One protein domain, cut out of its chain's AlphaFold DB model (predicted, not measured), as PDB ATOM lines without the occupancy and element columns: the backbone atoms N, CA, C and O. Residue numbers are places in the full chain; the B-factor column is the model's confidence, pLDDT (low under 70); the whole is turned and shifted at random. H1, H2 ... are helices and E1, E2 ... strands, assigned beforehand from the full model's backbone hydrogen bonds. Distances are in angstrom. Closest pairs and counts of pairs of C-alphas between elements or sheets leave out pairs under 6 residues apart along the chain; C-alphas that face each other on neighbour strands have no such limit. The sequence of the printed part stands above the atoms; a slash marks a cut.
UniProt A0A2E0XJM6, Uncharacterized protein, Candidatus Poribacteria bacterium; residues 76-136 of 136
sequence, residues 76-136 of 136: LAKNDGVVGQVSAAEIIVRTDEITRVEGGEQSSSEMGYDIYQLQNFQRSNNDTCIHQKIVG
ATOM      1  N   LEU A  76     -25.096  -2.350  -5.745       88.56
ATOM      2  CA  LEU A  76     -24.981  -2.650  -4.318       88.56
ATOM      3  C   LEU A  76     -23.632  -2.152  -3.796       88.56
ATOM      4  O   LEU A  76     -22.617  -2.262  -4.490       88.56
ATOM      5  N   ALA A  77     -23.626  -1.625  -2.572       86.94
ATOM      6  CA  ALA A  77     -22.387  -1.292  -1.883       86.94
ATOM      7  C   ALA A  77     -21.612  -2.583  -1.582       86.94
ATOM      8  O   ALA A  77     -22.192  -3.568  -1.125       86.94
ATOM      9  N   LYS A  78     -20.313  -2.587  -1.884       84.00
ATOM     10  CA  LYS A  78     -19.424  -3.726  -1.626       84.00
ATOM     11  C   LYS A  78     -18.994  -3.789  -0.165       84.00
ATOM     12  O   LYS A  78     -18.896  -4.879   0.385       84.00
ATOM     13  N   ASN A  79     -18.742  -2.623   0.420       84.00
ATOM     14  CA  ASN A  79     -18.274  -2.454   1.784       84.00
ATOM     15  C   ASN A  79     -19.192  -1.481   2.527       84.00
ATOM     16  O   ASN A  79     -19.819  -0.611   1.909       84.00
ATOM     17  N   ASP A  80     -19.236  -1.619   3.849       84.50
ATOM     18  CA  ASP A  80     -19.933  -0.676   4.717       84.50
ATOM     19  C   ASP A  80     -19.183   0.658   4.753       84.50
ATOM     20  O   ASP A  80     -17.960   0.711   4.876       84.50
ATOM     21  N   GLY A  81     -19.916   1.763   4.649       86.00
ATOM     22  CA  GLY A  81     -19.303   3.079   4.594       86.00
ATOM     23  C   GLY A  81     -20.312   4.216   4.632       86.00
ATOM     24  O   GLY A  81     -21.528   4.017   4.590       86.00
ATOM     25  N   VAL A  82     -19.794   5.438   4.704       88.06
ATOM     26  CA  VAL A  82     -20.590   6.666   4.714       88.06
ATOM     27  C   VAL A  82     -20.547   7.303   3.332       88.06
ATOM     28  O   VAL A  82     -19.480   7.554   2.771       88.06
ATOM     29  N   VAL A  83     -21.720   7.606   2.777       88.69
ATOM     30  CA  VAL A  83     -21.837   8.308   1.494       88.69
ATOM     31  C   VAL A  83     -21.210   9.698   1.629       88.69
ATOM     32  O   VAL A  83     -21.685  10.538   2.389       88.69
ATOM     33  N   GLY A  84     -20.115   9.934   0.905       87.50
ATOM     34  CA  GLY A  84     -19.380  11.194   0.953       87.50
ATOM     35  C   GLY A  84     -19.897  12.205  -0.061       87.50
ATOM     36  O   GLY A  84     -20.105  13.369   0.277       87.50
ATOM     37  N   GLN A  85     -20.105  11.762  -1.301       87.81
ATOM     38  CA  GLN A  85     -20.595  12.602  -2.389       87.81
ATOM     39  C   GLN A  85     -21.537  11.814  -3.293       87.81
ATOM     40  O   GLN A  85     -21.288  10.654  -3.623       87.81
ATOM     41  N   VAL A  86     -22.610  12.481  -3.716       90.31
ATOM     42  CA  VAL A  86     -23.619  11.939  -4.622       90.31
ATOM     43  C   VAL A  86     -23.715  12.854  -5.834       90.31
ATOM     44  O   VAL A  86     -24.006  14.042  -5.699       90.31
ATOM     45  N   SER A  87     -23.472  12.303  -7.017       88.75
ATOM     46  CA  SER A  87     -23.644  12.973  -8.303       88.75
ATOM     47  C   SER A  87     -24.520  12.118  -9.214       88.75
ATOM     48  O   SER A  87     -24.637  10.913  -9.022       88.75
ATOM     49  N   ALA A  88     -25.115  12.719 -10.245       85.38
ATOM     50  CA  ALA A  88     -25.924  11.981 -11.214       85.38
ATOM     51  C   ALA A  88     -25.123  10.904 -11.971       85.38
ATOM     52  O   ALA A  88     -25.716   9.950 -12.459       85.38
ATOM     53  N   ALA A  89     -23.800  11.053 -12.087       87.06
ATOM     54  CA  ALA A  89     -22.933  10.113 -12.800       87.06
ATOM     55  C   ALA A  89     -22.221   9.107 -11.883       87.06
ATOM     56  O   ALA A  89     -21.909   8.004 -12.321       87.06
ATOM     57  N   GLU A  90     -21.959   9.468 -10.628       89.81
ATOM     58  CA  GLU A  90     -21.182   8.634  -9.714       89.81
ATOM     59  C   GLU A  90     -21.539   8.878  -8.247       89.81
ATOM     60  O   GLU A  90     -21.996   9.959  -7.860       89.81
ATOM     61  N   ILE A  91     -21.293   7.861  -7.428       90.25
ATOM     62  CA  ILE A  91     -21.439   7.895  -5.974       90.25
ATOM     63  C   ILE A  91     -20.087   7.540  -5.361       90.25
ATOM     64  O   ILE A  91     -19.494   6.523  -5.722       90.25
ATOM     65  N   ILE A  92     -19.623   8.364  -4.424       89.12
ATOM     66  CA  ILE A  92     -18.394   8.129  -3.668       89.12
ATOM     67  C   ILE A  92     -18.780   7.779  -2.234       89.12
ATOM     68  O   ILE A  92     -19.372   8.598  -1.521       89.12
ATOM     69  N   VAL A  93     -18.429   6.570  -1.809       89.31
ATOM     70  CA  VAL A  93     -18.642   6.068  -0.448       89.31
ATOM     71  C   VAL A  93     -17.290   6.007   0.249       89.31
ATOM     72  O   VAL A  93     -16.341   5.466  -0.303       89.31
ATOM     73  N   ARG A  94     -17.176   6.599   1.438       86.44
ATOM     74  CA  ARG A  94     -15.981   6.491   2.280       86.44
ATOM     75  C   ARG A  94     -16.108   5.252   3.151       86.44
ATOM     76  O   ARG A  94     -17.116   5.109   3.840       86.44
ATOM     77  N   THR A  95     -15.095   4.405   3.119       79.50
ATOM     78  CA  THR A  95     -15.066   3.118   3.813       79.50
ATOM     79  C   THR A  95     -14.003   3.207   4.902       79.50
ATOM     80  O   THR A  95     -12.867   3.589   4.621       79.50
ATOM     81  N   ASP A  96     -14.368   2.881   6.143       68.06
ATOM     82  CA  ASP A  96     -13.432   2.925   7.278       68.06
ATOM     83  C   ASP A  96     -12.460   1.727   7.266       68.06
ATOM     84  O   ASP A  96     -11.370   1.781   7.837       68.06
ATOM     85  N   GLU A  97     -12.833   0.645   6.576       61.06
ATOM     86  CA  GLU A  97     -12.017  -0.553   6.404       61.06
ATOM     87  C   GLU A  97     -11.112  -0.448   5.166       61.06
ATOM     88  O   GLU A  97     -11.572  -0.403   4.024       61.06
ATOM     89  N   ILE A  98      -9.792  -0.457   5.387       57.94
ATOM     90  CA  ILE A  98      -8.796  -0.634   4.320       57.94
ATOM     91  C   ILE A  98      -8.741  -2.128   3.989       57.94
ATOM     92  O   ILE A  98      -7.869  -2.862   4.466       57.94
ATOM     93  N   THR A  99      -9.690  -2.604   3.191       53.94
ATOM     94  CA  THR A  99      -9.677  -3.990   2.718       53.94
ATOM     95  C   THR A  99      -8.607  -4.115   1.637       53.94
ATOM     96  O   THR A  99      -8.822  -3.772   0.474       53.94
ATOM     97  N   ARG A 100      -7.411  -4.574   2.028       48.91
ATOM     98  CA  ARG A 100      -6.335  -4.923   1.090       48.91
ATOM     99  C   ARG A 100      -6.830  -6.036   0.174       48.91
ATOM    100  O   ARG A 100      -7.028  -7.163   0.622       48.91
ATOM    101  N   VAL A 101      -7.015  -5.730  -1.104       52.56
ATOM    102  CA  VAL A 101      -7.227  -6.756  -2.121       52.56
ATOM    103  C   VAL A 101      -5.860  -7.380  -2.406       52.56
ATOM    104  O   VAL A 101      -4.976  -6.731  -2.959       52.56
ATOM    105  N   GLU A 102      -5.649  -8.629  -1.983       44.31
ATOM    106  CA  GLU A 102      -4.482  -9.416  -2.391       44.31
ATOM    107  C   GLU A 102      -4.597  -9.749  -3.886       44.31
ATOM    108  O   GLU A 102      -5.181 -10.752  -4.288       44.31
ATOM    109  N   GLY A 103      -4.078  -8.863  -4.729       43.03
ATOM    110  CA  GLY A 103      -4.096  -9.023  -6.179       43.03
ATOM    111  C   GLY A 103      -3.858  -7.679  -6.837       43.03
ATOM    112  O   GLY A 103      -4.793  -6.909  -7.013       43.03
ATOM    113  N   GLY A 104      -2.585  -7.394  -7.114       45.38
ATOM    114  CA  GLY A 104      -2.086  -6.079  -7.493       45.38
ATOM    115  C   GLY A 104      -2.846  -5.421  -8.638       45.38
ATOM    116  O   GLY A 104      -2.735  -5.849  -9.774       45.38
ATOM    117  N   GLU A 105      -3.539  -4.345  -8.295       44.47
ATOM    118  CA  GLU A 105      -3.824  -3.137  -9.066       44.47
ATOM    119  C   GLU A 105      -4.380  -2.159  -8.022       44.47
ATOM    120  O   GLU A 105      -5.221  -2.557  -7.216       44.47
ATOM    121  N   GLN A 106      -3.873  -0.922  -7.966       43.78
ATOM    122  CA  GLN A 106      -4.288   0.095  -6.986       43.78
ATOM    123  C   GLN A 106      -5.779   0.413  -7.163       43.78
ATOM    124  O   GLN A 106      -6.161   1.317  -7.907       43.78
ATOM    125  N   SER A 107      -6.639  -0.382  -6.536       52.84
ATOM    126  CA  SER A 107      -8.078  -0.194  -6.585       52.84
ATOM    127  C   SER A 107      -8.449   0.909  -5.603       52.84
ATOM    128  O   SER A 107      -7.827   1.051  -4.553       52.84
ATOM    129  N   SER A 108      -9.460   1.707  -5.937       53.03
ATOM    130  CA  SER A 108      -9.942   2.857  -5.151       53.03
ATOM    131  C   SER A 108     -10.135   2.533  -3.659       53.03
ATOM    132  O   SER A 108      -9.892   3.381  -2.800       53.03
ATOM    133  N   SER A 109     -10.452   1.272  -3.360       53.47
ATOM    134  CA  SER A 109     -10.583   0.706  -2.019       53.47
ATOM    135  C   SER A 109      -9.316   0.808  -1.153       53.47
ATOM    136  O   SER A 109      -9.423   0.872   0.067       53.47
ATOM    137  N   GLU A 110      -8.113   0.877  -1.736       55.03
ATOM    138  CA  GLU A 110      -6.860   1.067  -0.985       55.03
ATOM    139  C   GLU A 110      -6.732   2.477  -0.385       55.03
ATOM    140  O   GLU A 110      -6.019   2.666   0.599       55.03
ATOM    141  N   MET A 111      -7.439   3.465  -0.948       60.25
ATOM    142  CA  MET A 111      -7.436   4.858  -0.483       60.25
ATOM    143  C   MET A 111      -8.616   5.182   0.456       60.25
ATOM    144  O   MET A 111      -8.835   6.349   0.786       60.25
ATOM    145  N   GLY A 112      -9.372   4.168   0.902       74.81
ATOM    146  CA  GLY A 112     -10.495   4.321   1.839       74.81
ATOM    147  C   GLY A 112     -11.771   4.895   1.211       74.81
ATOM    148  O   GLY A 112     -12.620   5.446   1.917       74.81
ATOM    149  N   TYR A 113     -11.918   4.815  -0.115       80.25
ATOM    150  CA  TYR A 113     -13.141   5.226  -0.799       80.25
ATOM    151  C   TYR A 113     -13.513   4.286  -1.953       80.25
ATOM    152  O   TYR A 113     -12.691   3.925  -2.789       80.25
ATOM    153  N   ASP A 114     -14.793   3.948  -2.045       85.56
ATOM    154  CA  ASP A 114     -15.370   3.188  -3.147       85.56
ATOM    155  C   ASP A 114     -16.094   4.132  -4.113       85.56
ATOM    156  O   ASP A 114     -16.927   4.950  -3.709       85.56
ATOM    157  N   ILE A 115     -15.785   4.006  -5.407       86.94
ATOM    158  CA  ILE A 115     -16.420   4.781  -6.481       86.94
ATOM    159  C   ILE A 115     -17.389   3.880  -7.246       86.94
ATOM    160  O   ILE A 115     -16.997   2.852  -7.800       86.94
ATOM    161  N   TYR A 116     -18.651   4.297  -7.325       89.75
ATOM    162  CA  TYR A 116     -19.706   3.608  -8.063       89.75
ATOM    163  C   TYR A 116     -20.179   4.478  -9.228       89.75
ATOM    164  O   TYR A 116     -20.818   5.507  -9.022       89.75
ATOM    165  N   GLN A 117     -19.872   4.059 -10.456       90.12
ATOM    166  CA  GLN A 117     -20.300   4.729 -11.689       90.12
ATOM    167  C   GLN A 117     -21.719   4.280 -12.074       90.12
ATOM    168  O   GLN A 117     -22.000   3.082 -12.118       90.12
ATOM    169  N   LEU A 118     -22.605   5.235 -12.354       90.12
ATOM    170  CA  LEU A 118     -24.009   4.986 -12.686       90.12
ATOM    171  C   LEU A 118     -24.227   4.928 -14.199       90.12
ATOM    172  O   LEU A 118     -23.665   5.709 -14.968       90.12
ATOM    173  N   GLN A 119     -25.114   4.036 -14.635       90.12
ATOM    174  CA  GLN A 119     -25.545   3.967 -16.029       90.12
ATOM    175  C   GLN A 119     -26.651   4.990 -16.313       90.12
ATOM    176  O   GLN A 119     -27.778   4.863 -15.827       90.12
ATOM    177  N   ASN A 120     -26.349   5.987 -17.148       90.06
ATOM    178  CA  ASN A 120     -27.289   7.037 -17.541       90.06
ATOM    179  C   ASN A 120     -27.658   6.950 -19.022       90.06
ATOM    180  O   ASN A 120     -26.785   7.024 -19.881       90.06
ATOM    181  N   PHE A 121     -28.963   6.847 -19.298       90.50
ATOM    182  CA  PHE A 121     -29.556   6.888 -20.640       90.50
ATOM    183  C   PHE A 121     -28.895   5.946 -21.661       90.50
ATOM    184  O   PHE A 121     -28.711   6.301 -22.826       90.50
ATOM    185  N   GLN A 122     -28.532   4.735 -21.233       91.56
ATOM    186  CA  GLN A 122     -27.923   3.741 -22.112       91.56
ATOM    187  C   GLN A 122     -28.992   2.965 -22.884       91.56
ATOM    188  O   GLN A 122     -30.056   2.645 -22.357       91.56
ATOM    189  N   ARG A 123     -28.718   2.636 -24.147       92.88
ATOM    190  CA  ARG A 123     -29.619   1.814 -24.965       92.88
ATOM    191  C   ARG A 123     -29.438   0.334 -24.621       92.88
ATOM    192  O   ARG A 123     -28.320  -0.168 -24.604       92.88
ATOM    193  N   SER A 124     -30.546  -0.360 -24.383       91.88
ATOM    194  CA  SER A 124     -30.590  -1.822 -24.242       91.88
ATOM    195  C   SER A 124     -30.669  -2.530 -25.602       91.88
ATOM    196  O   SER A 124     -31.028  -1.923 -26.609       91.88
ATOM    197  N   ASN A 125     -30.440  -3.846 -25.612       91.69
ATOM    198  CA  ASN A 125     -30.558  -4.691 -26.813       91.69
ATOM    199  C   ASN A 125     -31.973  -4.719 -27.421       91.69
ATOM    200  O   ASN A 125     -32.129  -5.040 -28.593       91.69
ATOM    201  N   ASN A 126     -32.991  -4.393 -26.623       90.94
ATOM    202  CA  ASN A 126     -34.394  -4.333 -27.036       90.94
ATOM    203  C   ASN A 126     -34.871  -2.892 -27.283       90.94
ATOM    204  O   ASN A 126     -36.064  -2.618 -27.196       90.94
ATOM    205  N   ASP A 127     -33.948  -1.960 -27.538       91.44
ATOM    206  CA  ASP A 127     -34.234  -0.550 -27.843       91.44
ATOM    207  C   ASP A 127     -34.974   0.220 -26.742       91.44
ATOM    208  O   ASP A 127     -35.510   1.303 -26.960       91.44
ATOM    209  N   THR A 128     -34.940  -0.305 -25.520       91.69
ATOM    210  CA  THR A 128     -35.379   0.397 -24.307       91.69
ATOM    211  C   THR A 128     -34.216   1.147 -23.651       91.69
ATOM    212  O   THR A 128     -33.051   0.894 -23.971       91.69
ATOM    213  N   CYS A 129     -34.525   2.058 -22.728       92.69
ATOM    214  CA  CYS A 129     -33.546   2.863 -21.999       92.69
ATOM    215  C   CYS A 129     -33.191   2.227 -20.645       92.69
ATOM    216  O   CYS A 129     -34.081   1.896 -19.862       92.69
ATOM    217  N   ILE A 130     -31.895   2.106 -20.361       91.75
ATOM    218  CA  ILE A 130     -31.336   1.728 -19.064       91.75
ATOM    219  C   ILE A 130     -30.871   3.009 -18.373       91.75
ATOM    220  O   ILE A 130     -29.988   3.721 -18.859       91.75
ATOM    221  N   HIS A 131     -31.489   3.303 -17.233       91.56
ATOM    222  CA  HIS A 131     -31.150   4.448 -16.406       91.56
ATOM    223  C   HIS A 131     -31.213   4.061 -14.932       91.56
ATOM    224  O   HIS A 131     -32.252   3.623 -14.434       91.56
ATOM    225  N   GLN A 132     -30.091   4.229 -14.240       91.25
ATOM    226  CA  GLN A 132     -29.987   4.021 -12.806       91.25
ATOM    227  C   GLN A 132     -30.244   5.336 -12.082       91.25
ATOM    228  O   GLN A 132     -29.616   6.356 -12.355       91.25
ATOM    229  N   LYS A 133     -31.177   5.296 -11.132       88.06
ATOM    230  CA  LYS A 133     -31.492   6.425 -10.266       88.06
ATOM    231  C   LYS A 133     -30.960   6.157  -8.868       88.06
ATOM    232  O   LYS A 133     -31.146   5.071  -8.325       88.06
ATOM    233  N   ILE A 134     -30.355   7.180  -8.283       85.81
ATOM    234  CA  ILE A 134     -29.896   7.159  -6.898       85.81
ATOM    235  C   ILE A 134     -31.118   7.150  -5.982       85.81
ATOM    236  O   ILE A 134     -32.038   7.959  -6.144       85.81
ATOM    237  N   VAL A 135     -31.120   6.221  -5.035       81.00
ATOM    238  CA  VAL A 135     -32.136   6.113  -3.990       81.00
ATOM    239  C   VAL A 135     -31.516   6.656  -2.706       81.00
ATOM    240  O   VAL A 135     -30.385   6.298  -2.384       81.00
ATOM    241  N   GLY A 136     -32.229   7.564  -2.039       60.66
ATOM    242  CA  GLY A 136     -31.866   8.122  -0.735       60.66
ATOM    243  C   GLY A 136     -32.817   7.653   0.351       60.66
ATOM    244  O   GLY A 136     -33.910   7.154  -0.011       60.66
TER     245      GLY A 136
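This is residues 76 to 136 of the 136 residues of an uncharacterized protein of Candidatus Poribacteria bacterium (UniProt A0A2E0XJM6). Little regular structure: a small antiparallel sheet, E1, E2, E3 side by side, has a loop, residues 95 to 107, and tiny helix H1 at one end, and beyond the other a tail, residues 118 to 136, that folds back. Of 61 printed residues, 19 are in named elements, in chain order E1, E2, H1, E3, class mixed. It is loose, radius of gyration of the C-alphas 14.2 A, and flat, 40 by 28 by 14 A.

E1, residues 82 to 86, 11.1 A, begins at C-alpha 82 (-20.590, 6.666, 4.714). E2 is residues 90 to 94, 13.2 A. H1 is residues 108 to 111, 5.7 A. E3, residues 113 to 117, 13.0 A, ends at C-alpha 117 (-20.300, 4.729, -11.689).

Hairpin E1 and E2 is antiparallel, 156 degrees; N 84 and O 92, 2.9 A, are within hydrogen-bond range. E2 and E3 are antiparallel, 164 degrees, with N 93 and O 114 in range at 2.9 A. H1 only grazes the sheet; it is too short for an O i to N i+4 pair.

The printed part has no cut. The link E2 to H1 is long, 13 residues. Residues 96 to 111 and 136 have pLDDT under 70.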